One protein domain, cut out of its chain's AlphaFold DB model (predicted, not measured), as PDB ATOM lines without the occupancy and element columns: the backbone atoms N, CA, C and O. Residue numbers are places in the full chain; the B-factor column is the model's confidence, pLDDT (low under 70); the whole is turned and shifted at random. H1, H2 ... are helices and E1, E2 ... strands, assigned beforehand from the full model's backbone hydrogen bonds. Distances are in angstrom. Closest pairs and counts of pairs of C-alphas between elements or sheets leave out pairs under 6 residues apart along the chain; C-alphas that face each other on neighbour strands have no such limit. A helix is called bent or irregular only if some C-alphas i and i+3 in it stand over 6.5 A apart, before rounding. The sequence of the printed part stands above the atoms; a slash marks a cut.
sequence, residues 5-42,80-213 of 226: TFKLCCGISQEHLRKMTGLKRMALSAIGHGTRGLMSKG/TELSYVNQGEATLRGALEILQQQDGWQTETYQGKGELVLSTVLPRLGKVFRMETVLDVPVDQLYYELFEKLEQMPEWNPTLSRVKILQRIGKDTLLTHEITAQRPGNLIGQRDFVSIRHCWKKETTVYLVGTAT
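AT A GLANCE: This is residues 5 to 42 and 80 to 213 of the 226 residues of the protein "START domain-containing protein 1" of Platysternon megacephalum (big-headed turtle) (UniProt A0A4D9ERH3). Two strongly twisted sheets of four strands stand edge to edge, E1 of one beside E8 of the other, with the long helix H3 crossing one face of the second sheet and reaching E1 of the first. H2 slants over the first sheet's opposite face, and H4 and H5 pack on the second sheet away from H3. The printed part has 172 residues, with the named elements E1 H1 H2 H3 E2 E3 E4 H4 H5 E5 E6 E7 E8, a mixed class. The sheets, E1-E4-E3-E2 and E5-E6-E7-E8, are antiparallel. The whole is compact, radius of gyration of the C-alphas 16.0 A, and spans 44 by 42 by 36 A.

IN THESE COORDINATES: E1, residues 5 to 11, begins at C-alpha 5 (-29.399, -165.201, 20.242) and is 19.9 A long. H1 is residues 15 to 18; H2, residues 21 to 40, is 27.8 A. H3, residues 80 to 100, begins at C-alpha 80 (-18.535, -168.015, -12.058) and is 30.6 A. E2 is residues 106 to 111, E3 115 to 122, and E4 126 to 135, 28.6 A. H4 is residues 139 to 148, and H5, 150 to 155, is irregular: C-alphas 151 and 154 are 7.2 A apart. E5, residues 160 to 169, bends by 51 degrees at residue 166. E6 is residues 173 to 180, E7 192 to 202, 31.0 A, and E8 205 to 212, ending at C-alpha 212 (-24.531, -176.892, -1.641).

HOW THE PARTS SIT: E2 E3 E4 and E5 E6 E7 E8 are meanders, each strand the antiparallel neighbour of the one before. N 8 and O 131 of E1 and E4 are 3.0 A apart, N 118 and O 130 of E3 and E4 2.8 A, and N 198 and O 209 of E7 and E8 2.8 A, within hydrogen-bond range. E1 and E8 are near each other, with 13 pairs of C-alphas within 10 A. H1 only grazes the first sheet with residues 15 to 18. H2 is on that sheet at a height of 10.3 A, on the opposite face from H3. The second sheet makes three layers, H3 on one face and H4 and H5 on the other. H3 runs across its strands at a height of 7.2 A; the closest C-alphas of H3 and E7, Gly 88 and His 198, are 5.1 A apart. H4 runs along E8 at 21 degrees on the local plane. Every O i to N i+4 pair is within range in H2, H3 and H4; H5 has 0 of 2, with 2 of 3 O i to N i+3 pairs.

THE WHOLE: Residues 43 to 79 are not printed; C-alphas 42 and 80 are 44.2 A apart across the cut. The link from E6 to E7, 11 residues, is long. Mean pLDDT of the printed part is 77.4; residues 5 to 42, 110 to 115 and 184 to 186 are under 70.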
ATOM      1  N   THR A   5     -28.425-164.173  20.645       54.12
ATOM      2  CA  THR A   5     -29.399-165.201  20.242       54.12
ATOM      3  C   THR A   5     -28.899-165.872  18.968       54.12
ATOM      4  O   THR A   5     -28.810-165.231  17.922       54.12
ATOM      5  N   PHE A   6     -28.570-167.158  19.047       51.88
ATOM      6  CA  PHE A   6     -28.140-167.958  17.907       51.88
ATOM      7  C   PHE A   6     -29.317-168.775  17.378       51.88
ATOM      8  O   PHE A   6     -29.901-169.588  18.100       51.88
ATOM      9  N   LYS A   7     -29.654-168.559  16.103       56.12
ATOM     10  CA  LYS A   7     -30.650-169.350  15.379       56.12
ATOM     11  C   LYS A   7     -29.974-170.089  14.234       56.12
ATOM     12  O   LYS A   7     -29.461-169.461  13.313       56.12
ATOM     13  N   LEU A   8     -29.992-171.417  14.284       65.31
ATOM     14  CA  LEU A   8     -29.507-172.269  13.201       65.31
ATOM     15  C   LEU A   8     -30.695-172.924  12.507       65.31
ATOM     16  O   LEU A   8     -31.393-173.728  13.122       65.31
ATOM     17  N   CYS A   9     -30.885-172.616  11.227       49.59
ATOM     18  CA  CYS A   9     -31.849-173.293  10.366       49.59
ATOM     19  C   CYS A   9     -31.111-174.127   9.323       49.59
ATOM     20  O   CYS A   9     -30.338-173.584   8.537       49.59
ATOM     21  N   CYS A  10     -31.344-175.439   9.299       61.94
ATOM     22  CA  CYS A  10     -30.719-176.326   8.321       61.94
ATOM     23  C   CYS A  10     -31.725-177.314   7.716       61.94
ATOM     24  O   CYS A  10     -32.499-177.973   8.414       61.94
ATOM     25  N   GLY A  11     -31.714-177.409   6.386       45.81
ATOM     26  CA  GLY A  11     -32.416-178.452   5.646       45.81
ATOM     27  C   GLY A  11     -31.538-179.689   5.515       45.81
ATOM     28  O   GLY A  11     -30.342-179.579   5.249       45.81
ATOM     29  N   ILE A  12     -32.123-180.874   5.686       54.66
ATOM     30  CA  ILE A  12     -31.419-182.138   5.445       54.66
ATOM     31  C   ILE A  12     -31.986-182.765   4.171       54.66
ATOM     32  O   ILE A  12     -33.139-183.212   4.137       54.66
ATOM     33  N   SER A  13     -31.177-182.817   3.113       42.53
ATOM     34  CA  SER A  13     -31.564-183.393   1.816       42.53
ATOM     35  C   SER A  13     -31.769-184.914   1.881       42.53
ATOM     36  O   SER A  13     -32.617-185.451   1.178       42.53
ATOM     37  N   GLN A  14     -31.054-185.604   2.774       47.25
ATOM     38  CA  GLN A  14     -31.025-187.068   2.875       47.25
ATOM     39  C   GLN A  14     -32.079-187.615   3.852       47.25
ATOM     40  O   GLN A  14     -32.032-187.348   5.054       47.25
ATOM     41  N   GLU A  15     -32.999-188.446   3.356       44.59
ATOM     42  CA  GLU A  15     -34.145-188.968   4.117       44.59
ATOM     43  C   GLU A  15     -33.750-189.742   5.389       44.59
ATOM     44  O   GLU A  15     -34.348-189.543   6.448       44.59
ATOM     45  N   HIS A  16     -32.695-190.560   5.325       41.53
ATOM     46  CA  HIS A  16     -32.224-191.362   6.463       41.53
ATOM     47  C   HIS A  16     -31.731-190.503   7.640       41.53
ATOM     48  O   HIS A  16     -31.901-190.874   8.801       41.53
ATOM     49  N   LEU A  17     -31.175-189.321   7.363       43.56
ATOM     50  CA  LEU A  17     -30.699-188.392   8.391       43.56
ATOM     51  C   LEU A  17     -31.849-187.606   9.050       43.56
ATOM     52  O   LEU A  17     -31.697-187.131  10.175       43.56
ATOM     53  N   ARG A  18     -33.030-187.526   8.415       48.09
ATOM     54  CA  ARG A  18     -34.212-186.812   8.948       48.09
ATOM     55  C   ARG A  18     -34.829-187.487  10.179       48.09
ATOM     56  O   ARG A  18     -35.513-186.818  10.956       48.09
ATOM     57  N   LYS A  19     -34.596-188.795  10.352       44.22
ATOM     58  CA  LYS A  19     -35.186-189.633  11.413       44.22
ATOM     59  C   LYS A  19     -34.268-189.824  12.635       44.22
ATOM     60  O   LYS A  19     -34.720-190.334  13.653       44.22
ATOM     61  N   MET A  20     -33.000-189.401  12.576       42.81
ATOM     62  CA  MET A  20     -32.021-189.687  13.636       42.81
ATOM     63  C   MET A  20     -31.906-188.568  14.686       42.81
ATOM     64  O   MET A  20     -31.462-187.457  14.408       42.81
ATOM     65  N   THR A  21     -32.233-188.890  15.941       41.06
ATOM     66  CA  THR A  21     -32.091-187.999  17.114       41.06
ATOM     67  C   THR A  21     -30.644-187.866  17.613       41.06
ATOM     68  O   THR A  21     -30.313-186.906  18.309       41.06
ATOM     69  N   GLY A  22     -29.753-188.800  17.254       39.50
ATOM     70  CA  GLY A  22     -28.337-188.790  17.654       39.50
ATOM     71  C   GLY A  22     -27.509-187.684  16.988       39.50
ATOM     72  O   GLY A  22     -26.705-187.036  17.653       39.50
ATOM     73  N   LEU A  23     -27.756-187.408  15.701       41.53
ATOM     74  CA  LEU A  23     -27.076-186.336  14.959       41.53
ATOM     75  C   LEU A  23     -27.413-184.952  15.544       41.53
ATOM     76  O   LEU A  23     -26.531-184.110  15.688       41.53
ATOM     77  N   LYS A  24     -28.670-184.768  15.980       47.94
ATOM     78  CA  LYS A  24     -29.150-183.555  16.663       47.94
ATOM     79  C   LYS A  24     -28.390-183.311  17.967       47.94
ATOM     80  O   LYS A  24     -27.870-182.223  18.175       47.94
ATOM     81  N   ARG A  25     -28.240-184.348  18.805       44.84
ATOM     82  CA  ARG A  25     -27.453-184.280  20.051       44.84
ATOM     83  C   ARG A  25     -25.978-183.963  19.813       44.84
ATOM     84  O   ARG A  25     -25.400-183.219  20.592       44.84
ATOM     85  N   MET A  26     -25.372-184.487  18.747       47.91
ATOM     86  CA  MET A  26     -23.968-184.204  18.425       47.91
ATOM     87  C   MET A  26     -23.740-182.781  17.909       47.91
ATOM     88  O   MET A  26     -22.744-182.176  18.290       47.91
ATOM     89  N   ALA A  27     -24.642-182.240  17.083       46.97
ATOM     90  CA  ALA A  27     -24.556-180.855  16.613       46.97
ATOM     91  C   ALA A  27     -24.725-179.857  17.772       46.97
ATOM     92  O   ALA A  27     -23.916-178.945  17.922       46.97
ATOM     93  N   LEU A  28     -25.707-180.101  18.649       48.91
ATOM     94  CA  LEU A  28     -25.907-179.341  19.889       48.91
ATOM     95  C   LEU A  28     -24.689-179.433  20.810       48.91
ATOM     96  O   LEU A  28     -24.161-178.420  21.253       48.91
ATOM     97  N   SER A  29     -24.189-180.649  21.039       52.34
ATOM     98  CA  SER A  29     -22.996-180.888  21.849       52.34
ATOM     99  C   SER A  29     -21.758-180.216  21.265       52.34
ATOM    100  O   SER A  29     -20.920-179.781  22.040       52.34
ATOM    101  N   ALA A  30     -21.602-180.124  19.944       52.44
ATOM    102  CA  ALA A  30     -20.463-179.442  19.334       52.44
ATOM    103  C   ALA A  30     -20.518-177.925  19.549       52.44
ATOM    104  O   ALA A  30     -19.509-177.321  19.903       52.44
ATOM    105  N   ILE A  31     -21.701-177.325  19.404       53.88
ATOM    106  CA  ILE A  31     -21.908-175.892  19.644       53.88
ATOM    107  C   ILE A  31     -21.772-175.584  21.147       53.88
ATOM    108  O   ILE A  31     -21.043-174.670  21.523       53.88
ATOM    109  N   GLY A  32     -22.383-176.393  22.019       51.28
ATOM    110  CA  GLY A  32     -22.338-176.232  23.476       51.28
ATOM    111  C   GLY A  32     -20.993-176.584  24.134       51.28
ATOM    112  O   GLY A  32     -20.607-175.957  25.119       51.28
ATOM    113  N   HIS A  33     -20.236-177.560  23.613       47.16
ATOM    114  CA  HIS A  33     -18.864-177.816  24.079       47.16
ATOM    115  C   HIS A  33     -17.869-176.798  23.521       47.16
ATOM    116  O   HIS A  33     -16.936-176.452  24.243       47.16
ATOM    117  N   GLY A  34     -18.063-176.294  22.295       45.75
ATOM    118  CA  GLY A  34     -17.238-175.222  21.732       45.75
ATOM    119  C   GLY A  34     -17.297-173.958  22.589       45.75
ATOM    120  O   GLY A  34     -16.257-173.417  22.957       45.75
ATOM    121  N   THR A  35     -18.494-173.554  23.024       44.25
ATOM    122  CA  THR A  35     -18.677-172.392  23.913       44.25
ATOM    123  C   THR A  35     -18.087-172.627  25.302       44.25
ATOM    124  O   THR A  35     -17.387-171.765  25.826       44.25
ATOM    125  N   ARG A  36     -18.261-173.818  25.889       42.47
ATOM    126  CA  ARG A  36     -17.682-174.151  27.204       42.47
ATOM    127  C   ARG A  36     -16.155-174.320  27.162       42.47
ATOM    128  O   ARG A  36     -15.479-173.972  28.125       42.47
ATOM    129  N   GLY A  37     -15.605-174.813  26.052       39.88
ATOM    130  CA  GLY A  37     -14.166-174.905  25.790       39.88
ATOM    131  C   GLY A  37     -13.518-173.536  25.573       39.88
ATOM    132  O   GLY A  37     -12.419-173.302  26.078       39.88
ATOM    133  N   LEU A  38     -14.235-172.612  24.923       38.31
ATOM    134  CA  LEU A  38     -13.863-171.199  24.803       38.31
ATOM    135  C   LEU A  38     -13.815-170.504  26.175       38.31
ATOM    136  O   LEU A  38     -12.961-169.654  26.395       38.31
ATOM    137  N   MET A  39     -14.677-170.912  27.114       36.81
ATOM    138  CA  MET A  39     -14.657-170.421  28.499       36.81
ATOM    139  C   MET A  39     -13.624-171.119  29.405       36.81
ATOM    140  O   MET A  39     -13.203-170.537  30.399       36.81
ATOM    141  N   SER A  40     -13.213-172.357  29.096       35.69
ATOM    142  CA  SER A  40     -12.341-173.167  29.969       35.69
ATOM    143  C   SER A  40     -10.850-173.120  29.611       35.69
ATOM    144  O   SER A  40     -10.026-173.488  30.450       35.69
ATOM    145  N   LYS A  41     -10.469-172.664  28.408       36.03
ATOM    146  CA  LYS A  41      -9.083-172.257  28.120       36.03
ATOM    147  C   LYS A  41      -8.852-170.891  28.765       36.03
ATOM    148  O   LYS A  41      -9.081-169.849  28.160       36.03
ATOM    149  N   GLY A  42      -8.466-170.932  30.036       28.61
ATOM    150  CA  GLY A  42      -8.246-169.762  30.870       28.61
ATOM    151  C   GLY A  42      -7.320-168.722  30.237       28.61
ATOM    152  O   GLY A  42      -6.256-169.036  29.714       28.61
ATOM    153  N   THR A  80     -18.457-166.944 -13.059       92.94
ATOM    154  CA  THR A  80     -18.535-168.015 -12.058       92.94
ATOM    155  C   THR A  80     -18.617-167.452 -10.642       92.94
ATOM    156  O   THR A  80     -19.472-167.866  -9.862       92.94
ATOM    157  N   GLU A  81     -17.780-166.469 -10.312       93.81
ATOM    158  CA  GLU A  81     -17.814-165.800  -9.009       93.81
ATOM    159  C   GLU A  81     -19.139-165.075  -8.779       93.81
ATOM    160  O   GLU A  81     -19.727-165.201  -7.706       93.81
ATOM    161  N   LEU A  82     -19.653-164.383  -9.798       93.81
ATOM    162  CA  LEU A  82     -20.945-163.708  -9.724       93.81
ATOM    163  C   LEU A  82     -22.091-164.708  -9.502       93.81
ATOM    164  O   LEU A  82     -22.984-164.452  -8.700       93.81
ATOM    165  N   SER A  83     -22.040-165.876 -10.150       95.31
ATOM    166  CA  SER A  83     -22.994-166.966  -9.911       95.31
ATOM    167  C   SER A  83     -22.974-167.434  -8.451       95.31
ATOM    168  O   SER A  83     -24.030-167.584  -7.835       95.31
ATOM    169  N   TYR A  84     -21.787-167.590  -7.857       96.00
ATOM    170  CA  TYR A  84     -21.648-167.965  -6.448       96.00
ATOM    171  C   TYR A  84     -22.167-166.894  -5.484       96.00
ATOM    172  O   TYR A  84     -22.857-167.234  -4.520       96.00
ATOM    173  N   VAL A  85     -21.898-165.614  -5.751       95.12
ATOM    174  CA  VAL A  85     -22.442-164.496  -4.961       95.12
ATOM    175  C   VAL A  85     -23.971-164.492  -5.030       95.12
ATOM    176  O   VAL A  85     -24.629-164.546  -3.992       95.12
ATOM    177  N   ASN A  86     -24.539-164.553  -6.238       94.56
ATOM    178  CA  ASN A  86     -25.989-164.593  -6.448       94.56
ATOM    179  C   ASN A  86     -26.638-165.797  -5.750       94.56
ATOM    180  O   ASN A  86     -27.723-165.686  -5.177       94.56
ATOM    181  N   GLN A  87     -25.969-166.952  -5.767       96.38
ATOM    182  CA  GLN A  87     -26.425-168.144  -5.060       96.38
ATOM    183  C   GLN A  87     -26.452-167.919  -3.537       96.38
ATOM    184  O   GLN A  87     -27.421-168.307  -2.877       96.38
ATOM    185  N   GLY A  88     -25.422-167.278  -2.978       94.81
ATOM    186  CA  GLY A  88     -25.354-166.900  -1.566       94.81
ATOM    187  C   GLY A  88     -26.483-165.953  -1.150       94.81
ATOM    188  O   GLY A  88     -27.190-166.226  -0.180       94.81
ATOM    189  N   GLU A  89     -26.718-164.897  -1.928       94.19
ATOM    190  CA  GLU A  89     -27.779-163.915  -1.674       94.19
ATOM    191  C   GLU A  89     -29.186-164.519  -1.792       94.19
ATOM    192  O   GLU A  89     -30.055-164.271  -0.951       94.19
ATOM    193  N   ALA A  90     -29.424-165.359  -2.805       92.81
ATOM    194  CA  ALA A  90     -30.691-166.070  -2.958       92.81
ATOM    195  C   ALA A  90     -30.950-167.018  -1.775       92.81
ATOM    196  O   ALA A  90     -32.075-167.104  -1.276       92.81
ATOM    197  N   THR A  91     -29.899-167.685  -1.288       93.06
ATOM    198  CA  THR A  91     -29.972-168.551  -0.101       93.06
ATOM    199  C   THR A  91     -30.292-167.745   1.152       93.06
ATOM    200  O   THR A  91     -31.121-168.175   1.952       93.06
ATOM    201  N   LEU A  92     -29.687-166.564   1.313       91.06
ATOM    202  CA  LEU A  92     -29.980-165.661   2.424       91.06
ATOM    203  C   LEU A  92     -31.455-165.265   2.441       91.06
ATOM    204  O   LEU A  92     -32.108-165.391   3.476       91.06
ATOM    205  N   ARG A  93     -31.993-164.844   1.291       90.50
ATOM    206  CA  ARG A  93     -33.405-164.467   1.162       90.50
ATOM    207  C   ARG A  93     -34.334-165.616   1.551       90.50
ATOM    208  O   ARG A  93     -35.184-165.433   2.414       90.50
ATOM    209  N   GLY A  94     -34.108-166.810   1.000       88.81
ATOM    210  CA  GLY A  94     -34.909-167.988   1.335       88.81
ATOM    211  C   GLY A  94     -34.798-168.391   2.811       88.81
ATOM    212  O   GLY A  94     -35.793-168.739   3.437       88.81
ATOM    213  N   ALA A  95     -33.608-168.304   3.412       88.25
ATOM    214  CA  ALA A  95     -33.425-168.599   4.833       88.25
ATOM    215  C   ALA A  95     -34.169-167.602   5.739       88.25
ATOM    216  O   ALA A  95     -34.740-168.009   6.753       88.25
ATOM    217  N   LEU A  96     -34.189-166.317   5.374       87.31
ATOM    218  CA  LEU A  96     -34.943-165.288   6.091       87.31
ATOM    219  C   LEU A  96     -36.454-165.529   6.008       87.31
ATOM    220  O   LEU A  96     -37.121-165.447   7.036       87.31
ATOM    221  N   GLU A  97     -36.978-165.894   4.835       87.69
ATOM    222  CA  GLU A  97     -38.391-166.265   4.661       87.69
ATOM    223  C   GLU A  97     -38.778-167.433   5.587       87.69
ATOM    224  O   GLU A  97     -39.782-167.367   6.296       87.69
ATOM    225  N   ILE A  98     -37.933-168.469   5.667       86.94
ATOM    226  CA  ILE A  98     -38.140-169.620   6.564       86.94
ATOM    227  C   ILE A  98     -38.120-169.195   8.036       86.94
ATOM    228  O   ILE A  98     -38.925-169.671   8.836       86.94
ATOM    229  N   LEU A  99     -37.192-168.315   8.418       84.56
ATOM    230  CA  LEU A  99     -37.077-167.818   9.791       84.56
ATOM    231  C   LEU A  99     -38.272-166.955  10.211       84.56
ATOM    232  O   LEU A  99     -38.641-166.974  11.384       84.56
ATOM    233  N   GLN A 100     -38.854-166.206   9.275       83.94
ATOM    234  CA  GLN A 100     -40.009-165.337   9.509       83.94
ATOM    235  C   GLN A 100     -41.330-166.108   9.604       83.94
ATOM    236  O   GLN A 100     -42.303-165.577  10.140       83.94
ATOM    237  N   GLN A 101     -41.374-167.359   9.138       81.81
ATOM    238  CA  GLN A 101     -42.548-168.212   9.276       81.81
ATOM    239  C   GLN A 101     -42.848-168.488  10.758       81.81
ATOM    240  O   GLN A 101     -42.060-169.130  11.462       81.81
ATOM    241  N   GLN A 102     -44.006-168.013  11.224       75.25
ATOM    242  CA  GLN A 102     -44.434-168.162  12.619       75.25
ATOM    243  C   GLN A 102     -45.080-169.529  12.888       75.25
ATOM    244  O   GLN A 102     -44.811-170.139  13.922       75.25
ATOM    245  N   ASP A 103     -45.847-170.048  11.927       82.12
ATOM    246  CA  ASP A 103     -46.645-171.267  12.091       82.12
ATOM    247  C   ASP A 103     -45.976-172.526  11.520       82.12
ATOM    248  O   ASP A 103     -45.051-172.470  10.711       82.12
ATOM    249  N   GLY A 104     -46.468-173.702  11.918       85.19
ATOM    250  CA  GLY A 104     -46.071-174.985  11.322       85.19
ATOM    251  C   GLY A 104     -44.749-175.570  11.833       85.19
ATOM    252  O   GLY A 104     -44.290-176.584  11.299       85.19
ATOM    253  N   TRP A 105     -44.148-174.978  12.865       88.94
ATOM    254  CA  TRP A 105     -43.005-175.549  13.580       88.94
ATOM    255  C   TRP A 105     -43.464-176.549  14.644       88.94
ATOM    256  O   TRP A 105     -44.370-176.277  15.424       88.94
ATOM    257  N   GLN A 106     -42.808-177.702  14.687       88.31
ATOM    258  CA  GLN A 106     -43.055-178.787  15.631       88.31
ATOM    259  C   GLN A 106     -41.843-178.970  16.538       88.31
ATOM    260  O   GLN A 106     -40.710-178.992  16.059       88.31
ATOM    261  N   THR A 107     -42.056-179.133  17.840       86.12
ATOM    262  CA  THR A 107     -40.958-179.346  18.792       86.12
ATOM    263  C   THR A 107     -40.394-180.757  18.668       86.12
ATOM    264  O   THR A 107     -41.112-181.742  18.807       86.12
ATOM    265  N   GLU A 108     -39.086-180.869  18.433       80.44
ATOM    266  CA  GLU A 108     -38.388-182.155  18.314       80.44
ATOM    267  C   GLU A 108     -37.728-182.581  19.627       80.44
ATOM    268  O   GLU A 108     -37.606-183.774  19.901       80.44
ATOM    269  N   THR A 109     -37.220-181.639  20.426       70.62
ATOM    270  CA  THR A 109     -36.577-181.935  21.717       70.62
ATOM    271  C   THR A 109     -36.560-180.690  22.604       70.62
ATOM    272  O   THR A 109     -36.268-179.597  22.122       70.62
ATOM    273  N   TYR A 110     -36.802-180.879  23.904       55.50
ATOM    274  CA  TYR A 110     -36.496-179.914  24.961       55.50
ATOM    275  C   TYR A 110     -35.412-180.535  25.845       55.50
ATOM    276  O   TYR A 110     -35.678-181.480  26.587       55.50
ATOM    277  N   GLN A 111     -34.166-180.082  25.721       55.03
ATOM    278  CA  GLN A 111     -33.155-180.395  26.731       55.03
ATOM    279  C   GLN A 111     -33.156-179.222  27.703       55.03
ATOM    280  O   GLN A 111     -33.052-178.082  27.267       55.03
ATOM    281  N   GLY A 112     -33.359-179.489  28.997       47.19
ATOM    282  CA  GLY A 112     -33.738-178.521  30.042       47.19
ATOM    283  C   GLY A 112     -32.728-177.416  30.394       47.19
ATOM    284  O   GLY A 112     -32.541-177.120  31.567       47.19
ATOM    285  N   LYS A 113     -32.069-176.808  29.404       55.53
ATOM    286  CA  LYS A 113     -31.110-175.701  29.524       55.53
ATOM    287  C   LYS A 113     -31.403-174.541  28.557       55.53
ATOM    288  O   LYS A 113     -30.499-173.790  28.222       55.53
ATOM    289  N   GLY A 114     -32.651-174.392  28.100       60.28
ATOM    290  CA  GLY A 114     -33.054-173.281  27.224       60.28
ATOM    291  C   GLY A 114     -32.725-173.466  25.738       60.28
ATOM    292  O   GLY A 114     -32.862-172.522  24.968       60.28
ATOM    293  N   GLU A 115     -32.322-174.669  25.322       68.12
ATOM    294  CA  GLU A 115     -32.124-175.015  23.912       68.12
ATOM    295  C   GLU A 115     -33.428-175.559  23.322       68.12
ATOM    296  O   GLU A 115     -33.953-176.583  23.773       68.12
ATOM    297  N   LEU A 116     -33.942-174.885  22.295       77.06
ATOM    298  CA  LEU A 116     -35.153-175.290  21.590       77.06
ATOM    299  C   LEU A 116     -34.783-175.840  20.214       77.06
ATOM    300  O   LEU A 116     -34.196-175.128  19.402       77.06
ATOM    301  N   VAL A 117     -35.161-177.090  19.933       82.94
ATOM    302  CA  VAL A 117     -35.064-177.662  18.584       82.94
ATOM    303  C   VAL A 117     -36.457-177.905  18.032       82.94
ATOM    304  O   VAL A 117     -37.226-178.708  18.565       82.94
ATOM    305  N   LEU A 118     -36.748-177.236  16.925       86.50
ATOM    306  CA  LEU A 118     -37.978-177.337  16.160       86.50
ATOM    307  C   LEU A 118     -37.705-177.985  14.803       86.50
ATOM    308  O   LEU A 118     -36.576-177.987  14.305       86.50
ATOM    309  N   SER A 119     -38.750-178.493  14.167       88.50
ATOM    310  CA  SER A 119     -38.721-178.873  12.765       88.50
ATOM    311  C   SER A 119     -39.992-178.468  12.036       88.50
ATOM    312  O   SER A 119     -41.047-178.295  12.635       88.50
ATOM    313  N   THR A 120     -39.890-178.324  10.726       89.69
ATOM    314  CA  THR A 120     -41.041-178.193   9.836       89.69
ATOM    315  C   THR A 120     -40.733-178.887   8.513       89.69
ATOM    316  O   THR A 120     -39.581-179.243   8.242       89.69
ATOM    317  N   VAL A 121     -41.749-179.132   7.692       87.06
ATOM    318  CA  VAL A 121     -41.579-179.692   6.350       87.06
ATOM    319  C   VAL A 121     -41.966-178.625   5.346       87.06
ATOM    320  O   VAL A 121     -43.120-178.216   5.281       87.06
ATOM    321  N   LEU A 122     -40.991-178.191   4.556       84.31
ATOM    322  CA  LEU A 122     -41.184-177.173   3.538       84.31
ATOM    323  C   LEU A 122     -41.308-177.806   2.151       84.31
ATOM    324  O   LEU A 122     -40.598-178.778   1.847       84.31
ATOM    325  N   PRO A 123     -42.137-177.226   1.266       83.19
ATOM    326  CA  PRO A 123     -42.121-177.570  -0.146       83.19
ATOM    327  C   PRO A 123     -40.698-177.460  -0.709       83.19
ATOM    328  O   PRO A 123     -39.971-176.514  -0.412       83.19
ATOM    329  N   ARG A 124     -40.294-178.432  -1.536       80.69
ATOM    330  CA  ARG A 124     -38.975-178.533  -2.202       80.69
ATOM    331  C   ARG A 124     -37.771-178.813  -1.289       80.69
ATOM    332  O   ARG A 124     -36.921-179.603  -1.681       80.69
ATOM    333  N   LEU A 125     -37.690-178.223  -0.096       80.75
ATOM    334  CA  LEU A 125     -36.566-178.432   0.834       80.75
ATOM    335  C   LEU A 125     -36.743-179.678   1.718       80.75
ATOM    336  O   LEU A 125     -35.765-180.273   2.174       80.75
ATOM    337  N   GLY A 126     -37.986-180.112   1.937       86.31
ATOM    338  CA  GLY A 126     -38.304-181.221   2.828       86.31
ATOM    339  C   GLY A 126     -38.195-180.814   4.296       86.31
ATOM    340  O   GLY A 126     -38.564-179.703   4.668       86.31
ATOM    341  N   LYS A 127     -37.729-181.731   5.153       85.50
ATOM    342  CA  LYS A 127     -37.647-181.472   6.596       85.50
ATOM    343  C   LYS A 127     -36.497-180.509   6.914       85.50
ATOM    344  O   LYS A 127     -35.335-180.815   6.638       85.50
ATOM    345  N   VAL A 128     -36.840-179.387   7.534       85.31
ATOM    346  CA  VAL A 128     -35.928-178.352   8.025       85.31
ATOM    347  C   VAL A 128     -35.965-178.344   9.544       85.31
ATOM    348  O   VAL A 128     -37.023-178.525  10.143       85.31
ATOM    349  N   PHE A 129     -34.809-178.147  10.166       84.00
ATOM    350  CA  PHE A 129     -34.670-178.010  11.609       84.00
ATOM    351  C   PHE A 129     -34.294-176.577  11.961       84.00
ATOM    352  O   PHE A 129     -33.481-175.977  11.263       84.00
ATOM    353  N   ARG A 130     -34.863-176.062  13.051       85.00
ATOM    354  CA  ARG A 130     -34.508-174.778  13.657       85.00
ATOM    355  C   ARG A 130     -34.042-175.023  15.080       85.00
ATOM    356  O   ARG A 130     -34.790-175.573  15.880       85.00
ATOM    357  N   MET A 131     -32.824-174.616  15.391       83.50
ATOM    358  CA  MET A 131     -32.317-174.549  16.754       83.50
ATOM    359  C   MET A 131     -32.302-173.093  17.201       83.50
ATOM    360  O   MET A 131     -31.820-172.238  16.461       83.50
ATOM    361  N   GLU A 132     -32.775-172.831  18.414       81.19
ATOM    362  CA  GLU A 132     -32.673-171.530  19.070       81.19
ATOM    363  C   GLU A 132     -31.975-171.693  20.421       81.19
ATOM    364  O   GLU A 132     -32.305-172.590  21.202       81.19
ATOM    365  N   THR A 133     -30.983-170.843  20.679       79.25
ATOM    366  CA  THR A 133     -30.282-170.771  21.965       79.25
ATOM    367  C   THR A 133     -29.766-169.358  22.223       79.25
ATOM    368  O   THR A 133     -29.585-168.571  21.289       79.25
ATOM    369  N   VAL A 134     -29.510-169.038  23.489       78.31
ATOM    370  CA  VAL A 134     -28.865-167.792  23.911       78.31
ATOM    371  C   VAL A 134     -27.476-168.131  24.433       78.31
ATOM    372  O   VAL A 134     -27.323-168.947  25.338       78.31
ATOM    373  N   LEU A 135     -26.458-167.505  23.851       76.25
ATOM    374  CA  LEU A 135     -25.062-167.705  24.209       76.25
ATOM    375  C   LEU A 135     -24.525-166.460  24.913       76.25
ATOM    376  O   LEU A 135     -24.723-165.339  24.443       76.25
ATOM    377  N   ASP A 136     -23.796-166.649  26.012       78.38
ATOM    378  CA  ASP A 136     -23.118-165.558  26.723       78.38
ATOM    379  C   ASP A 136     -21.772-165.206  26.062       78.38
ATOM    380  O   ASP A 136     -20.696-165.332  26.642       78.38
ATOM    381  N   VAL A 137     -21.836-164.835  24.782       74.25
ATOM    382  CA  VAL A 137     -20.703-164.385  23.966       74.25
ATOM    383  C   VAL A 137     -21.148-163.244  23.046       74.25
ATOM    384  O   VAL A 137     -22.267-163.287  22.528       74.25
ATOM    385  N   PRO A 138     -20.286-162.239  22.792       79.00
ATOM    386  CA  PRO A 138     -20.577-161.178  21.835       79.00
ATOM    387  C   PRO A 138     -20.781-161.712  20.411       79.00
ATOM    388  O   PRO A 138     -20.071-162.617  19.964       79.00
ATOM    389  N   VAL A 139     -21.693-161.087  19.661       79.75
ATOM    390  CA  VAL A 139     -22.001-161.458  18.266       79.75
ATOM    391  C   VAL A 139     -20.759-161.405  17.370       79.75
ATOM    392  O   VAL A 139     -20.556-162.312  16.566       79.75
ATOM    393  N   ASP A 140     -19.892-160.404  17.539       81.31
ATOM    394  CA  ASP A 140     -18.665-160.272  16.740       81.31
ATOM    395  C   ASP A 140     -17.679-161.418  16.976       81.31
ATOM    396  O   ASP A 140     -17.046-161.902  16.037       81.31
ATOM    397  N   GLN A 141     -17.576-161.891  18.221       79.75
ATOM    398  CA  GLN A 141     -16.740-163.041  18.552       79.75
ATOM    399  C   GLN A 141     -17.307-164.316  17.922       79.75
ATOM    400  O   GLN A 141     -16.559-165.108  17.353       79.75
ATOM    401  N   LEU A 142     -18.630-164.491  17.967       81.94
ATOM    402  CA  LEU A 142     -19.291-165.628  17.334       81.94
ATOM    403  C   LEU A 142     -19.126-165.599  15.807       81.94
ATOM    404  O   LEU A 142     -18.819-166.622  15.205       81.94
ATOM    405  N   TYR A 143     -19.268-164.431  15.178       84.38
ATOM    406  CA  TYR A 143     -18.988-164.248  13.754       84.38
ATOM    407  C   TYR A 143     -17.548-164.627  13.406       84.38
ATOM    408  O   TYR A 143     -17.314-165.341  12.431       84.38
ATOM    409  N   TYR A 144     -16.587-164.167  14.207       84.19
ATOM    410  CA  TYR A 144     -15.179-164.441  13.966       84.19
ATOM    411  C   TYR A 144     -14.882-165.944  14.008       84.19
ATOM    412  O   TYR A 144     -14.247-166.459  13.093       84.19
ATOM    413  N   GLU A 145     -15.410-166.671  14.994       81.94
ATOM    414  CA  GLU A 145     -15.224-168.124  15.100       81.94
ATOM    415  C   GLU A 145     -15.995-168.916  14.024       81.94
ATOM    416  O   GLU A 145     -15.510-169.939  13.545       81.94
ATOM    417  N   LEU A 146     -17.184-168.458  13.611       86.25
ATOM    418  CA  LEU A 146     -18.040-169.192  12.668       86.25
ATOM    419  C   LEU A 146     -17.796-168.872  11.185       86.25
ATOM    420  O   LEU A 146     -18.256-169.631  10.328       86.25
ATOM    421  N   PHE A 147     -17.125-167.764  10.867       89.50
ATOM    422  CA  PHE A 147     -16.923-167.316   9.486       89.50
ATOM    423  C   PHE A 147     -15.466-166.972   9.161       89.50
ATOM    424  O   PHE A 147     -14.934-167.482   8.180       89.50
ATOM    425  N   GLU A 148     -14.798-166.155   9.978       90.44
ATOM    426  CA  GLU A 148     -13.411-165.747   9.694       90.44
ATOM    427  C   GLU A 148     -12.399-166.855  10.017       90.44
ATOM    428  O   GLU A 148     -11.476-167.098   9.245       90.44
ATOM    429  N   LYS A 149     -12.614-167.591  11.113       88.62
ATOM    430  CA  LYS A 149     -11.817-168.755  11.529       88.62
ATOM    431  C   LYS A 149     -12.416-170.091  11.098       88.62
ATOM    432  O   LYS A 149     -12.266-171.120  11.760       88.62
ATOM    433  N   LEU A 150     -13.119-170.092   9.970       90.69
ATOM    434  CA  LEU A 150     -13.882-171.250   9.524       90.69
ATOM    435  C   LEU A 150     -13.020-172.524   9.390       90.69
ATOM    436  O   LEU A 150     -13.479-173.612   9.736       90.69
ATOM    437  N   GLU A 151     -11.768-172.404   8.938       95.12
ATOM    438  CA  GLU A 151     -10.855-173.551   8.793       95.12
ATOM    439  C   GLU A 151     -10.366-174.124  10.134       95.12
ATOM    440  O   GLU A 151     -10.013-175.301  10.191       95.12
ATOM    441  N   GLN A 152     -10.399-173.344  11.224       90.88
ATOM    442  CA  GLN A 152     -10.059-173.804  12.581       90.88
ATOM    443  C   GLN A 152     -11.250-174.457  13.300       90.88
ATOM    444  O   GLN A 152     -11.084-175.052  14.362       90.88
ATOM    445  N   MET A 153     -12.456-174.408  12.723       87.50
ATOM    446  CA  MET A 153     -13.659-174.997  13.318       87.50
ATOM    447  C   MET A 153     -13.502-176.470  13.765       87.50
ATOM    448  O   MET A 153     -14.018-176.806  14.834       87.50
ATOM    449  N   PRO A 154     -12.787-177.366  13.046       89.31
ATOM    450  CA  PRO A 154     -12.563-178.745  13.499       89.31
ATOM    451  C   PRO A 154     -11.820-178.881  14.837       89.31
ATOM    452  O   PRO A 154     -11.951-179.912  15.491       89.31
ATOM    453  N   GLU A 155     -11.064-177.866  15.274       87.88
ATOM    454  CA  GLU A 155     -10.336-177.896  16.552       87.88
ATOM    455  C   GLU A 155     -11.276-177.980  17.761       87.88
ATOM    456  O   GLU A 155     -10.912-178.521  18.806       87.88
ATOM    457  N   TRP A 156     -12.494-177.450  17.623       81.88
ATOM    458  CA  TRP A 156     -13.498-177.420  18.686       81.88
ATOM    459  C   TRP A 156     -14.808-178.117  18.309       81.88
ATOM    460  O   TRP A 156     -15.577-178.482  19.199       81.88
ATOM    461  N   ASN A 157     -15.070-178.340  17.018       82.56
ATOM    462  CA  ASN A 157     -16.254-179.039  16.534       82.56
ATOM    463  C   ASN A 157     -15.925-180.496  16.145       82.56
ATOM    464  O   ASN A 157     -15.566-180.763  14.996       82.56
ATOM    465  N   PRO A 158     -16.167-181.486  17.027       81.88
ATOM    466  CA  PRO A 158     -15.838-182.890  16.766       81.88
ATOM    467  C   PRO A 158     -16.763-183.564  15.738       81.88
ATOM    468  O   PRO A 158     -16.687-184.781  15.533       81.88
ATOM    469  N   THR A 159     -17.731-182.846  15.158       83.44
ATOM    470  CA  THR A 159     -18.561-183.364  14.053       83.44
ATOM    471  C   THR A 159     -17.894-183.181  12.695       83.44
ATOM    472  O   THR A 159     -18.304-183.821  11.726       83.44
ATOM    473  N   LEU A 160     -16.832-182.380  12.628       87.88
ATOM    474  CA  LEU A 160     -16.074-182.093  11.421       87.88
ATOM    475  C   LEU A 160     -14.656-182.632  11.569       87.88
ATOM    476  O   LEU A 160     -14.029-182.468  12.609       87.88
ATOM    477  N   SER A 161     -14.149-183.283  10.529       92.31
ATOM    478  CA  SER A 161     -12.740-183.673  10.457       92.31
ATOM    479  C   SER A 161     -11.894-182.625   9.750       92.31
ATOM    480  O   SER A 161     -10.710-182.505  10.037       92.31
ATOM    481  N   ARG A 162     -12.471-181.895   8.786       94.25
ATOM    482  CA  ARG A 162     -11.756-180.867   8.024       94.25
ATOM    483  C   ARG A 162     -12.719-179.825   7.481       94.25
ATOM    484  O   ARG A 162     -13.802-180.175   7.024       94.25
ATOM    485  N   VAL A 163     -12.280-178.575   7.459       95.62
ATOM    486  CA  VAL A 163     -12.920-177.492   6.712       95.62
ATOM    487  C   VAL A 163     -11.833-176.763   5.937       95.62
ATOM    488  O   VAL A 163     -10.784-176.470   6.503       95.62
ATOM    489  N   LYS A 164     -12.060-176.525   4.645       97.75
ATOM    490  CA  LYS A 164     -11.141-175.795   3.774       97.75
ATOM    491  C   LYS A 164     -11.883-174.718   2.994       97.75
ATOM    492  O   LYS A 164     -12.924-175.000   2.398       97.75
ATOM    493  N   ILE A 165     -11.333-173.512   2.942       97.81
ATOM    494  CA  ILE A 165     -11.801-172.457   2.042       97.81
ATOM    495  C   ILE A 165     -11.124-172.684   0.688       97.81
ATOM    496  O   ILE A 165      -9.904-172.621   0.563       97.81
ATOM    497  N   LEU A 166     -11.921-173.004  -0.331       97.44
ATOM    498  CA  LEU A 166     -11.435-173.211  -1.697       97.44
ATOM    499  C   LEU A 166     -11.224-171.875  -2.414       97.44
ATOM    500  O   LEU A 166     -10.263-171.727  -3.162       97.44
ATOM    501  N   GLN A 167     -12.116-170.911  -2.173       96.75
ATOM    502  CA  GLN A 167     -12.043-169.568  -2.745       96.75
ATOM    503  C   GLN A 167     -12.790-168.574  -1.848       96.75
ATOM    504  O   GLN A 167     -13.871-168.879  -1.341       96.75
ATOM    505  N   ARG A 168     -12.240-167.369  -1.682       96.06
ATOM    506  CA  ARG A 168     -12.935-166.219  -1.084       96.06
ATOM    507  C   ARG A 168     -13.300-165.245  -2.201       96.06
ATOM    508  O   ARG A 168     -12.436-164.858  -2.980       96.06
ATOM    509  N   ILE A 169     -14.575-164.872  -2.272       94.94
ATOM    510  CA  ILE A 169     -15.153-164.055  -3.341       94.94
ATOM    511  C   ILE A 169     -15.706-162.786  -2.704       94.94
ATOM    512  O   ILE A 169     -16.722-162.796  -2.004       94.94
ATOM    513  N   GLY A 170     -14.985-161.685  -2.902       90.69
ATOM    514  CA  GLY A 170     -15.256-160.445  -2.187       90.69
ATOM    515  C   GLY A 170     -15.115-160.615  -0.669       90.69
ATOM    516  O   GLY A 170     -14.281-161.376  -0.173       90.69
ATOM    517  N   LYS A 171     -15.927-159.869   0.083       89.50
ATOM    518  CA  LYS A 171     -15.888-159.875   1.554       89.50
ATOM    519  C   LYS A 171     -16.810-160.920   2.173       89.50
ATOM    520  O   LYS A 171     -16.499-161.442   3.240       89.50
ATOM    521  N   ASP A 172     -17.887-161.246   1.470       93.25
ATOM    522  CA  ASP A 172     -19.050-161.872   2.088       93.25
ATOM    523  C   ASP A 172     -19.282-163.316   1.646       93.25
ATOM    524  O   ASP A 172     -20.053-164.025   2.283       93.25
ATOM    525  N   THR A 173     -18.614-163.783   0.585       96.38
ATOM    526  CA  THR A 173     -18.879-165.103  -0.005       96.38
ATOM    527  C   THR A 173     -17.641-165.993   0.037       96.38
ATOM    528  O   THR A 173     -16.554-165.599  -0.386       96.38
ATOM    529  N   LEU A 174     -17.812-167.220   0.523       97.88
ATOM    530  CA  LEU A 174     -16.789-168.259   0.586       97.88
ATOM    531  C   LEU A 174     -17.274-169.501  -0.157       97.88
ATOM    532  O   LEU A 174     -18.371-169.994   0.097       97.88
ATOM    533  N   LEU A 175     -16.427-170.055  -1.014       98.00
ATOM    534  CA  LEU A 175     -16.561-171.418  -1.508       98.00
ATOM    535  C   LEU A 175     -15.761-172.341  -0.587       98.00
ATOM    536  O   LEU A 175     -14.575-172.116  -0.343       98.00
ATOM    537  N   THR A 176     -16.401-173.391  -0.083       97.94
ATOM    538  CA  THR A 176     -15.855-174.226   0.994       97.94
ATOM    539  C   THR A 176     -15.957-175.712   0.677       97.94
ATOM    540  O   THR A 176     -16.881-176.148  -0.013       97.94
ATOM    541  N   HIS A 177     -15.000-176.483   1.196       97.06
ATOM    542  CA  HIS A 177     -15.025-177.941   1.261       97.06
ATOM    543  C   HIS A 177     -15.008-178.386   2.721       97.06
ATOM    544  O   HIS A 177     -14.032-178.160   3.437       97.06
ATOM    545  N   GLU A 178     -16.078-179.030   3.164       95.06
ATOM    546  CA  GLU A 178     -16.254-179.472   4.546       95.06
ATOM    547  C   GLU A 178     -16.370-180.989   4.595       95.06
ATOM    548  O   GLU A 178     -17.121-181.579   3.828       95.06
ATOM    549  N   ILE A 179     -15.646-181.631   5.508       92.69
ATOM    550  CA  ILE A 179     -15.671-183.079   5.696       92.69
ATOM    551  C   ILE A 179     -16.118-183.384   7.118       92.69
ATOM    552  O   ILE A 179     -15.546-182.897   8.096       92.69
ATOM    553  N   THR A 180     -17.130-184.235   7.226       91.12
ATOM    554  CA  THR A 180     -17.636-184.730   8.508       91.12
ATOM    555  C   THR A 180     -16.701-185.766   9.119       91.12
ATOM    556  O   THR A 180     -16.076-186.575   8.430       91.12
ATOM    557  N   ALA A 181     -16.607-185.765  10.444       87.50
ATOM    558  CA  ALA A 181     -15.822-186.757  11.160       87.50
ATOM    559  C   ALA A 181     -16.522-188.125  11.142       87.50
ATOM    560  O   ALA A 181     -17.709-188.239  11.459       87.50
ATOM    561  N   GLN A 182     -15.767-189.181  10.844       82.38
ATOM    562  CA  GLN A 182     -16.188-190.555  11.099       82.38
ATOM    563  C   GLN A 182     -15.666-190.986  12.466       82.38
ATOM    564  O   GLN A 182     -14.484-190.829  12.761       82.38
ATOM    565  N   ARG A 183     -16.550-191.526  13.307       71.19
ATOM    566  CA  ARG A 183     -16.182-192.054  14.625       71.19
ATOM    567  C   ARG A 183     -16.418-193.562  14.668       71.19
ATOM    568  O   ARG A 183     -17.396-194.018  14.066       71.19
ATOM    569  N   PRO A 184     -15.580-194.333  15.380       66.56
ATOM    570  CA  PRO A 184     -15.847-195.745  15.634       66.56
ATOM    571  C   PRO A 184     -17.257-195.933  16.219       66.56
ATOM    572  O   PRO A 184     -17.635-195.232  17.155       66.56
ATOM    573  N   GLY A 185     -18.050-196.835  15.636       65.88
ATOM    574  CA  GLY A 185     -19.434-197.099  16.054       65.88
ATOM    575  C   GLY A 185     -20.515-196.207  15.423       65.88
ATOM    576  O   GLY A 185     -21.699-196.476  15.619       65.88
ATOM    577  N   ASN A 186     -20.164-195.187  14.627       64.56
ATOM    578  CA  ASN A 186     -21.165-194.435  13.864       64.56
ATOM    579  C   ASN A 186     -21.685-195.262  12.677       64.56
ATOM    580  O   ASN A 186     -20.921-195.650  11.798       64.56
ATOM    581  N   LEU A 187     -23.010-195.427  12.597       73.19
ATOM    582  CA  LEU A 187     -23.700-196.013  11.435       73.19
ATOM    583  C   LEU A 187     -23.640-195.112  10.187       73.19
ATOM    584  O   LEU A 187     -23.926-195.546   9.074       73.19
ATOM    585  N   ILE A 188     -23.296-193.837  10.372       75.50
ATOM    586  CA  ILE A 188     -23.220-192.831   9.315       75.50
ATOM    587  C   ILE A 188     -21.753-192.686   8.904       75.50
ATOM    588  O   ILE A 188     -20.943-192.168   9.672       75.50
ATOM    589  N   GLY A 189     -21.428-193.130   7.688       81.75
ATOM    590  CA  GLY A 189     -20.103-192.932   7.095       81.75
ATOM    591  C   GLY A 189     -19.761-191.456   6.860       81.75
ATOM    592  O   GLY A 189     -20.652-190.600   6.810       81.75
ATOM    593  N   GLN A 190     -18.464-191.180   6.693       88.56
ATOM    594  CA  GLN A 190     -17.951-189.852   6.355       88.56
ATOM    595  C   GLN A 190     -18.605-189.306   5.080       88.56
ATOM    596  O   GLN A 190     -18.793-190.024   4.098       88.56
ATOM    597  N   ARG A 191     -18.924-188.015   5.111       90.12
ATOM    598  CA  ARG A 191     -19.418-187.233   3.975       90.12
ATOM    599  C   ARG A 191     -18.610-185.971   3.786       90.12
ATOM    600  O   ARG A 191     -18.127-185.414   4.779       90.12
ATOM    601  N   ASP A 192     -18.531-185.522   2.543       93.50
ATOM    602  CA  ASP A 192     -18.032-184.199   2.212       93.50
ATOM    603  C   ASP A 192     -19.101-183.301   1.596       93.50
ATOM    604  O   ASP A 192     -20.094-183.752   1.037       93.50
ATOM    605  N   PHE A 193     -18.887-181.999   1.713       94.50
ATOM    606  CA  PHE A 193     -19.777-180.976   1.200       94.50
ATOM    607  C   PHE A 193     -18.952-179.925   0.484       94.50
ATOM    608  O   PHE A 193     -17.967-179.427   1.024       94.50
ATOM    609  N   VAL A 194     -19.380-179.570  -0.724       96.75
ATOM    610  CA  VAL A 194     -18.906-178.374  -1.420       96.75
ATOM    611  C   VAL A 194     -20.035-177.362  -1.347       96.75
ATOM    612  O   VAL A 194     -21.154-177.650  -1.772       96.75
ATOM    613  N   SER A 195     -19.787-176.222  -0.711       96.81
ATOM    614  CA  SER A 195     -20.843-175.262  -0.383       96.81
ATOM    615  C   SER A 195     -20.392-173.823  -0.561       96.81
ATOM    616  O   SER A 195     -19.245-173.479  -0.267       96.81
ATOM    617  N   ILE A 196     -21.329-172.981  -0.991       97.94
ATOM    618  CA  ILE A 196     -21.226-171.539  -0.806       97.94
ATOM    619  C   ILE A 196     -21.655-171.224   0.614       97.94
ATOM    620  O   ILE A 196     -22.730-171.648   1.031       97.94
ATOM    621  N   ARG A 197     -20.831-170.464   1.331       97.00
ATOM    622  CA  ARG A 197     -21.193-169.775   2.564       97.00
ATOM    623  C   ARG A 197     -21.221-168.281   2.301       97.00
ATOM    624  O   ARG A 197     -20.279-167.744   1.728       97.00
ATOM    625  N   HIS A 198     -22.286-167.621   2.721       95.94
ATOM    626  CA  HIS A 198     -22.474-166.193   2.525       95.94
ATOM    627  C   HIS A 198     -22.799-165.526   3.860       95.94
ATOM    628  O   HIS A 198     -23.614-166.047   4.629       95.94
ATOM    629  N   CYS A 199     -22.145-164.404   4.155       94.56
ATOM    630  CA  CYS A 199     -22.432-163.607   5.335       94.56
ATOM    631  C   CYS A 199     -23.106-162.293   4.971       94.56
ATOM    632  O   CYS A 199     -22.725-161.619   4.023       94.56
ATOM    633  N   TRP A 200     -24.069-161.886   5.785       91.94
ATOM    634  CA  TRP A 200     -24.644-160.556   5.706       91.94
ATOM    635  C   TRP A 200     -24.808-159.989   7.106       91.94
ATOM    636  O   TRP A 200     -25.164-160.706   8.042       91.94
ATOM    637  N   LYS A 201     -24.522-158.701   7.263       87.62
ATOM    638  CA  LYS A 201     -24.600-158.009   8.547       87.62
ATOM    639  C   LYS A 201     -25.532-156.818   8.422       87.62
ATOM    640  O   LYS A 201     -25.397-156.026   7.491       87.62
ATOM    641  N   LYS A 202     -26.444-156.681   9.381       83.75
ATOM    642  CA  LYS A 202     -27.310-155.512   9.525       83.75
ATOM    643  C   LYS A 202     -27.346-155.099  10.987       83.75
ATOM    644  O   LYS A 202     -27.810-155.870  11.824       83.75
ATOM    645  N   GLU A 203     -26.884-153.882  11.265       84.00
ATOM    646  CA  GLU A 203     -26.824-153.311  12.616       84.00
ATOM    647  C   GLU A 203     -26.110-154.262  13.595       84.00
ATOM    648  O   GLU A 203     -24.909-154.486  13.479       84.00
ATOM    649  N   THR A 204     -26.849-154.856  14.531       82.06
ATOM    650  CA  THR A 204     -26.352-155.774  15.566       82.06
ATOM    651  C   THR A 204     -26.547-157.251  15.214       82.06
ATOM    652  O   THR A 204     -26.230-158.127  16.018       82.06
ATOM    653  N   THR A 205     -27.076-157.550  14.024       83.75
ATOM    654  CA  THR A 205     -27.418-158.908  13.594       83.75
ATOM    655  C   THR A 205     -26.502-159.382  12.474       83.75
ATOM    656  O   THR A 205     -26.270-158.683  11.486       83.75
ATOM    657  N   VAL A 206     -26.017-160.614  12.613       88.38
ATOM    658  CA  VAL A 206     -25.194-161.297  11.615       88.38
ATOM    659  C   VAL A 206     -25.936-162.533  11.124       88.38
ATOM    660  O   VAL A 206     -26.381-163.357  11.921       88.38
ATOM    661  N   TYR A 207     -26.029-162.675   9.809       89.94
ATOM    662  CA  TYR A 207     -26.623-163.812   9.127       89.94
ATOM    663  C   TYR A 207     -25.524-164.584   8.414       89.94
ATOM    664  O   TYR A 207     -24.800-164.022   7.595       89.94
ATOM    665  N   LEU A 208     -25.406-165.870   8.729       94.06
ATOM    666  CA  LEU A 208     -24.505-166.798   8.056       94.06
ATOM    667  C   LEU A 208     -25.364-167.860   7.384       94.06
ATOM    668  O   LEU A 208     -26.079-168.597   8.063       94.06
ATOM    669  N   VAL A 209     -25.307-167.933   6.059       92.94
ATOM    670  CA  VAL A 209     -26.059-168.922   5.286       92.94
ATOM    671  C   VAL A 209     -25.126-169.790   4.472       92.94
ATOM    672  O   VAL A 209     -24.021-169.379   4.127       92.94
ATOM    673  N   GLY A 210     -25.576-171.004   4.169       94.06
ATOM    674  CA  GLY A 210     -24.825-171.929   3.344       94.06
ATOM    675  C   GLY A 210     -25.730-172.759   2.451       94.06
ATOM    676  O   GLY A 210     -26.829-173.139   2.855       94.06
ATOM    677  N   THR A 211     -25.266-173.050   1.242       93.62
ATOM    678  CA  THR A 211     -25.940-173.955   0.309       93.62
ATOM    679  C   THR A 211     -24.929-174.797  -0.450       93.62
ATOM    680  O   THR A 211     -23.840-174.330  -0.784       93.62
ATOM    681  N   ALA A 212     -25.315-176.032  -0.769       94.56
ATOM    682  CA  ALA A 212     -24.531-176.892  -1.641       94.56
ATOM    683  C   ALA A 212     -24.332-176.233  -3.014       94.56
ATOM    684  O   ALA A 212     -25.229-175.562  -3.537       94.56
ATOM    685  N   THR A 213     -23.157-176.434  -3.599       95.12
ATOM    686  CA  THR A 213     -22.825-175.916  -4.925       95.12
ATOM    687  C   THR A 213     -21.921-176.877  -5.686       95.12
ATOM    688  O   THR A 213     -21.298-177.768  -5.106       95.12
TER     689      THR A 213